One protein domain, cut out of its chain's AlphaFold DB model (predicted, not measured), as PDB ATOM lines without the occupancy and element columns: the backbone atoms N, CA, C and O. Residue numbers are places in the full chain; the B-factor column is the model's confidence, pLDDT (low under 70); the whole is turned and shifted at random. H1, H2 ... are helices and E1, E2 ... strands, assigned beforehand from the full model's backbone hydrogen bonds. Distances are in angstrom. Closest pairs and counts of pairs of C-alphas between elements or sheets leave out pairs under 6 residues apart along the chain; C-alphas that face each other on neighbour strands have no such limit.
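This is residues 2 to 53 of the 157 residues of an uncharacterized protein of Thermoprotei archaeon (UniProt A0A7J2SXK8). After an unnamed stretch, residues 2 to 13, you find a strongly twisted ribbon of three strands, a meander, each strand the antiparallel neighbour of the one before, then a short helix, H1. The turn end of hairpin E2 and E3, residues 33 to 38, sticks out. The 52 printed residues, mostly strand by class, run E1, E2, E3, H1, with sheet order E1 - E2 - E3; they are loose, radius of gyration of the C-alphas 12.4 A, spanning 39 by 21 by 14 A.

E1, residues 14 to 20, and E2, residues 23 to 34, form a hairpin at 140 degrees; look at N 16 and O 27, 2.8 A. E2 and E3, residues 37 to 47, form another at 155 degrees; see N 30 and O 41, 2.8 A. H1, residues 48 to 51, is on the sheet, height 5.4 A, over none of its strands; its closest C-alphas to E2 are Glu 48 and Val 24, 5.5 A. H1 is too short for an O i to N i+4 pair; its one O i to N i+3 pair is within range.

Find C-alpha 14 at (39.025, 88.227, -20.725); E1 runs 19.4 A. E2 spans 33.4 A and E3 30.4 A. H1 ends at C-alpha 51, (43.448, 75.260, -27.382).

The farthest C-alphas, Asn 35 and Gln 53, are 41.2 A apart. The printed part has no cut, and its links between named elements are tight. Residues 2, 35 and 49 to 53 have pLDDT under 70.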
ATOM      1  N   THR A   2      32.264  84.376 -14.537       68.38
ATOM      2  CA  THR A   2      33.693  84.693 -14.487       68.38
ATOM      3  C   THR A   2      34.447  83.380 -14.629       68.38
ATOM      4  O   THR A   2      34.366  82.527 -13.749       68.38
ATOM      5  N   GLU A   3      35.101  83.172 -15.765       79.25
ATOM      6  CA  GLU A   3      35.893  81.966 -15.979       79.25
ATOM      7  C   GLU A   3      37.144  82.006 -15.082       79.25
ATOM      8  O   GLU A   3      37.800  83.043 -14.924       79.25
ATOM      9  N   ILE A   4      37.447  80.875 -14.446       87.12
ATOM     10  CA  ILE A   4      38.567  80.736 -13.512       87.12
ATOM     11  C   ILE A   4      39.803  80.314 -14.302       87.12
ATOM     12  O   ILE A   4      39.749  79.395 -15.119       87.12
ATOM     13  N   CYS A   5      40.936  80.978 -14.077       85.50
ATOM     14  CA  CYS A   5      42.165  80.617 -14.770       85.50
ATOM     15  C   CYS A   5      42.759  79.317 -14.199       85.50
ATOM     16  O   CYS A   5      43.053  79.266 -13.003       85.50
ATOM     17  N   PRO A   6      43.063  78.309 -15.039       83.69
ATOM     18  CA  PRO A   6      43.655  77.050 -14.581       83.69
ATOM     19  C   PRO A   6      45.098  77.196 -14.073       83.69
ATOM     20  O   PRO A   6      45.625  76.288 -13.443       83.69
ATOM     21  N   ARG A   7      45.770  78.325 -14.347       83.75
ATOM     22  CA  ARG A   7      47.173  78.549 -13.952       83.75
ATOM     23  C   ARG A   7      47.319  79.178 -12.570       83.75
ATOM     24  O   ARG A   7      48.325  78.945 -11.914       83.75
ATOM     25  N   CYS A   8      46.365  80.007 -12.150       85.25
ATOM     26  CA  CYS A   8      46.458  80.767 -10.899       85.25
ATOM     27  C   CYS A   8      45.221  80.656 -10.002       85.25
ATOM     28  O   CYS A   8      45.266  81.143  -8.878       85.25
ATOM     29  N   GLY A   9      44.124  80.062 -10.480       84.25
ATOM     30  CA  GLY A   9      42.872  79.954  -9.731       84.25
ATOM     31  C   GLY A   9      42.115  81.275  -9.562       84.25
ATOM     32  O   GLY A   9      41.049  81.288  -8.958       84.25
ATOM     33  N   GLU A  10      42.624  82.390 -10.094       85.88
ATOM     34  CA  GLU A  10      41.929  83.676 -10.045       85.88
ATOM     35  C   GLU A  10      40.933  83.819 -11.209       85.88
ATOM     36  O   GLU A  10      41.201  83.333 -12.318       85.88
ATOM     37  N   PRO A  11      39.809  84.532 -11.005       88.69
ATOM     38  CA  PRO A  11      38.933  84.919 -12.100       88.69
ATOM     39  C   PRO A  11      39.689  85.813 -13.089       88.69
ATOM     40  O   PRO A  11      40.395  86.745 -12.686       88.69
ATOM     41  N   TYR A  12      39.552  85.542 -14.385       89.06
ATOM     42  CA  TYR A  12      40.059  86.440 -15.421       89.06
ATOM     43  C   TYR A  12      38.917  87.240 -16.045       89.06
ATOM     44  O   TYR A  12      37.771  86.798 -16.093       89.06
ATOM     45  N   ALA A  13      39.240  88.445 -16.509       86.69
ATOM     46  CA  ALA A  13      38.265  89.343 -17.113       86.69
ATOM     47  C   ALA A  13      38.030  88.986 -18.590       86.69
ATOM     48  O   ALA A  13      36.889  88.927 -19.037       86.69
ATOM     49  N   TRP A  14      39.103  88.703 -19.340       88.12
ATOM     50  CA  TRP A  14      39.025  88.227 -20.725       88.12
ATOM     51  C   TRP A  14      40.283  87.452 -21.146       88.12
ATOM     52  O   TRP A  14      41.322  87.500 -20.477       88.12
ATOM     53  N   ARG A  15      40.193  86.749 -22.283       90.12
ATOM     54  CA  ARG A  15      41.339  86.114 -22.953       90.12
ATOM     55  C   ARG A  15      41.916  87.055 -24.011       90.12
ATOM     56  O   ARG A  15      41.190  87.585 -24.845       90.12
ATOM     57  N   GLU A  16      43.224  87.257 -23.985       90.62
ATOM     58  CA  GLU A  16      43.984  88.084 -24.918       90.62
ATOM     59  C   GLU A  16      44.727  87.187 -25.917       90.62
ATOM     60  O   GLU A  16      45.417  86.246 -25.526       90.62
ATOM     61  N   ARG A  17      44.580  87.486 -27.212       91.50
ATOM     62  CA  ARG A  17      45.256  86.787 -28.313       91.50
ATOM     63  C   ARG A  17      46.425  87.624 -28.801       91.50
ATOM     64  O   ARG A  17      46.255  88.797 -29.136       91.50
ATOM     65  N   ARG A  18      47.612  87.030 -28.859       89.56
ATOM     66  CA  ARG A  18      48.819  87.668 -29.389       89.56
ATOM     67  C   ARG A  18      49.371  86.832 -30.526       89.56
ATOM     68  O   ARG A  18      49.775  85.696 -30.316       89.56
ATOM     69  N   ARG A  19      49.384  87.402 -31.726       89.62
ATOM     70  CA  ARG A  19      50.012  86.780 -32.889       89.62
ATOM     71  C   ARG A  19      51.493  87.138 -32.909       89.62
ATOM     72  O   ARG A  19      51.834  88.315 -32.818       89.62
ATOM     73  N   HIS A  20      52.351  86.135 -33.026       84.94
ATOM     74  CA  HIS A  20      53.786  86.311 -33.207       84.94
ATOM     75  C   HIS A  20      54.237  85.397 -34.350       84.94
ATOM     76  O   HIS A  20      54.284  84.176 -34.197       84.94
ATOM     77  N   GLY A  21      54.501  86.001 -35.513       87.12
ATOM     78  CA  GLY A  21      54.691  85.281 -36.773       87.12
ATOM     79  C   GLY A  21      53.429  84.512 -37.175       87.12
ATOM     80  O   GLY A  21      52.336  85.085 -37.274       87.12
ATOM     81  N   ASP A  22      53.588  83.205 -37.349       87.12
ATOM     82  CA  ASP A  22      52.527  82.284 -37.766       87.12
ATOM     83  C   ASP A  22      51.745  81.670 -36.599       87.12
ATOM     84  O   ASP A  22      50.729  81.020 -36.816       87.12
ATOM     85  N   ARG A  23      52.168  81.909 -35.350       84.81
ATOM     86  CA  ARG A  23      51.529  81.336 -34.158       84.81
ATOM     87  C   ARG A  23      50.701  82.368 -33.401       84.81
ATOM     88  O   ARG A  23      51.085  83.535 -33.270       84.81
ATOM     89  N   VAL A  24      49.567  81.924 -32.864       89.44
ATOM     90  CA  VAL A  24      48.695  82.719 -31.989       89.44
ATOM     91  C   VAL A  24      48.806  82.186 -30.569       89.44
ATOM     92  O   VAL A  24      48.621  81.000 -30.326       89.44
ATOM     93  N   TYR A  25      49.098  83.076 -29.629       90.25
ATOM     94  CA  TYR A  25      49.301  82.779 -28.218       90.25
ATOM     95  C   TYR A  25      48.149  83.342 -27.389       90.25
ATOM     96  O   TYR A  25      47.773  84.510 -27.547       90.25
ATOM     97  N   LEU A  26      47.607  82.523 -26.491       90.88
ATOM     98  CA  LEU A  26      46.499  82.876 -25.611       90.88
ATOM     99  C   LEU A  26      46.992  83.238 -24.211       90.88
ATOM    100  O   LEU A  26      47.800  82.534 -23.600       90.88
ATOM    101  N   TYR A  27      46.438  84.321 -23.674       91.75
ATOM    102  CA  TYR A  27      46.695  84.794 -22.319       91.75
ATOM    103  C   TYR A  27      45.378  85.040 -21.581       91.75
ATOM    104  O   TYR A  27      44.481  85.679 -22.116       91.75
ATOM    105  N   ALA A  28      45.261  84.595 -20.333       92.00
ATOM    106  CA  ALA A  28      44.216  85.048 -19.418       92.00
ATOM    107  C   ALA A  28      44.635  86.387 -18.799       92.00
ATOM    108  O   ALA A  28      45.718  86.488 -18.214       92.00
ATOM    109  N   VAL A  29      43.797  87.417 -18.938       90.12
ATOM    110  CA  VAL A  29      44.050  88.742 -18.362       90.12
ATOM    111  C   VAL A  29      43.265  88.901 -17.071       90.12
ATOM    112  O   VAL A  29      42.035  88.874 -17.054       90.12
ATOM    113  N   HIS A  30      44.000  89.115 -15.989       89.38
ATOM    114  CA  HIS A  30      43.471  89.372 -14.662       89.38
ATOM    115  C   HIS A  30      43.567  90.862 -14.364       89.38
ATOM    116  O   HIS A  30      44.652  91.448 -14.438       89.38
ATOM    117  N   GLU A  31      42.445  91.468 -13.996       85.62
ATOM    118  CA  GLU A  31      42.413  92.834 -13.488       85.62
ATOM    119  C   GLU A  31      42.203  92.797 -11.976       85.62
ATOM    120  O   GLU A  31      41.156  92.370 -11.496       85.62
ATOM    121  N   ARG A  32      43.198  93.265 -11.215       79.81
ATOM    122  CA  ARG A  32      43.099  93.423  -9.762       79.81
ATOM    123  C   ARG A  32      43.304  94.893  -9.407       79.81
ATOM    124  O   ARG A  32      44.190  95.564  -9.939       79.81
ATOM    125  N   ARG A  33      42.461  95.420  -8.520       80.00
ATOM    126  CA  ARG A  33      42.661  96.745  -7.917       80.00
ATOM    127  C   ARG A  33      43.395  96.543  -6.603       80.00
ATOM    128  O   ARG A  33      42.862  95.894  -5.713       80.00
ATOM    129  N   GLU A  34      44.596  97.087  -6.493       75.56
ATOM    130  CA  GLU A  34      45.395  97.016  -5.272       75.56
ATOM    131  C   GLU A  34      45.864  98.432  -4.928       75.56
ATOM    132  O   GLU A  34      46.457  99.113  -5.764       75.56
ATOM    133  N   ASN A  35      45.524  98.906  -3.723       69.06
ATOM    134  CA  ASN A  35      45.862 100.249  -3.225       69.06
ATOM    135  C   ASN A  35      45.478 101.402  -4.175       69.06
ATOM    136  O   ASN A  35      46.257 102.322  -4.407       69.06
ATOM    137  N   GLY A  36      44.288 101.336  -4.782       79.56
ATOM    138  CA  GLY A  36      43.798 102.366  -5.710       79.56
ATOM    139  C   GLY A  36      44.418 102.324  -7.115       79.56
ATOM    140  O   GLY A  36      43.887 102.953  -8.028       79.56
ATOM    141  N   ALA A  37      45.466 101.525  -7.337       73.56
ATOM    142  CA  ALA A  37      46.065 101.314  -8.647       73.56
ATOM    143  C   ALA A  37      45.487 100.059  -9.326       73.56
ATOM    144  O   ALA A  37      45.343  98.994  -8.719       73.56
ATOM    145  N   ARG A  38      45.160 100.164 -10.621       78.06
ATOM    146  CA  ARG A  38      44.766  99.004 -11.437       78.06
ATOM    147  C   ARG A  38      46.020  98.243 -11.854       78.06
ATOM    148  O   ARG A  38      46.802  98.736 -12.665       78.06
ATOM    149  N   ARG A  39      46.204  97.035 -11.323       80.38
ATOM    150  CA  ARG A  39      47.269  96.115 -11.729       80.38
ATOM    151  C   ARG A  39      46.686  95.048 -12.648       80.38
ATOM    152  O   ARG A  39      45.660  94.437 -12.357       80.38
ATOM    153  N   ARG A  40      47.346  94.851 -13.788       85.44
ATOM    154  CA  ARG A  40      46.987  93.837 -14.781       85.44
ATOM    155  C   ARG A  40      48.033  92.739 -14.764       85.44
ATOM    156  O   ARG A  40      49.216  93.026 -14.932       85.44
ATOM    157  N   ARG A  41      47.597  91.496 -14.583       86.38
ATOM    158  CA  ARG A  41      48.457  90.311 -14.655       86.38
ATOM    159  C   ARG A  41      48.018  89.452 -15.835       86.38
ATOM    160  O   ARG A  41      46.825  89.272 -16.054       86.38
ATOM    161  N   ARG A  42      48.977  88.934 -16.600       90.38
ATOM    162  CA  ARG A  42      48.723  88.039 -17.735       90.38
ATOM    163  C   ARG A  42      49.241  86.645 -17.408       90.38
ATOM    164  O   ARG A  42      50.410  86.500 -17.058       90.38
ATOM    165  N   CYS A  43      48.387  85.639 -17.545       90.75
ATOM    166  CA  CYS A  43      48.747  84.234 -17.400       90.75
ATOM    167  C   CYS A  43      48.732  83.569 -18.776       90.75
ATOM    168  O   CYS A  43      47.712  83.576 -19.454       90.75
ATOM    169  N   TYR A  44      49.864  83.011 -19.198       91.00
ATOM    170  CA  TYR A  44      49.962  82.298 -20.470       91.00
ATOM    171  C   TYR A  44      49.182  80.978 -20.408       91.00
ATOM    172  O   TYR A  44      49.403  80.183 -19.488       91.00
ATOM    173  N   LEU A  45      48.264  80.781 -21.360       87.62
ATOM    174  CA  LEU A  45      47.392  79.605 -21.447       87.62
ATOM    175  C   LEU A  45      47.873  78.572 -22.472       87.62
ATOM    176  O   LEU A  45      47.511  77.412 -22.340       87.62
ATOM    177  N   GLY A  46      48.680  78.975 -23.452       86.06
ATOM    178  CA  GLY A  46      49.133  78.098 -24.530       86.06
ATOM    179  C   GLY A  46      48.887  78.695 -25.918       86.06
ATOM    180  O   GLY A  46      48.319  79.790 -26.035       86.06
ATOM    181  N   PRO A  47      49.340  78.014 -26.976       85.44
ATOM    182  CA  PRO A  47      49.022  78.380 -28.346       85.44
ATOM    183  C   PRO A  47      47.550  78.079 -28.674       85.44
ATOM    184  O   PRO A  47      46.950  77.139 -28.156       85.44
ATOM    185  N   GLU A  48      46.954  78.884 -29.553       78.62
ATOM    186  CA  GLU A  48      45.568  78.699 -30.008       78.62
ATOM    187  C   GLU A  48      45.387  77.376 -30.772       78.62
ATOM    188  O   GLU A  48      44.334  76.760 -30.656       78.62
ATOM    189  N   GLU A  49      46.431  76.901 -31.462       66.94
ATOM    190  CA  GLU A  49      46.451  75.610 -32.174       66.94
ATOM    191  C   GLU A  49      46.195  74.406 -31.252       66.94
ATOM    192  O   GLU A  49      45.526  73.458 -31.652       66.94
ATOM    193  N   GLU A  50      46.668  74.453 -30.004       59.53
ATOM    194  CA  GLU A  50      46.410  73.402 -29.009       59.53
ATOM    195  C   GLU A  50      45.086  73.632 -28.263       59.53
ATOM    196  O   GLU A  50      44.425  72.680 -27.855       59.53
ATOM    197  N   ALA A  51      44.670  74.894 -28.100       55.19
ATOM    198  CA  ALA A  51      43.448  75.260 -27.382       55.19
ATOM    199  C   ALA A  51      42.162  75.146 -28.227       55.19
ATOM    200  O   ALA A  51      41.063  75.295 -27.687       55.19
ATOM    201  N   GLY A  52      42.284  74.900 -29.535       50.88
ATOM    202  CA  GLY A  52      41.168  74.782 -30.463       50.88
ATOM    203  C   GLY A  52      41.457  73.801 -31.596       50.88
ATOM    204  O   GLY A  52      41.806  74.205 -32.699       50.88
ATOM    205  N   GLN A  53      41.227  72.510 -31.362       42.66
ATOM    206  CA  GLN A  53      40.946  71.582 -32.464       42.66
ATOM    207  C   GLN A  53      39.629  72.048 -33.129       42.66
ATOM    208  O   GLN A  53      38.654  72.317 -32.433       42.66
TER     209      GLN A  53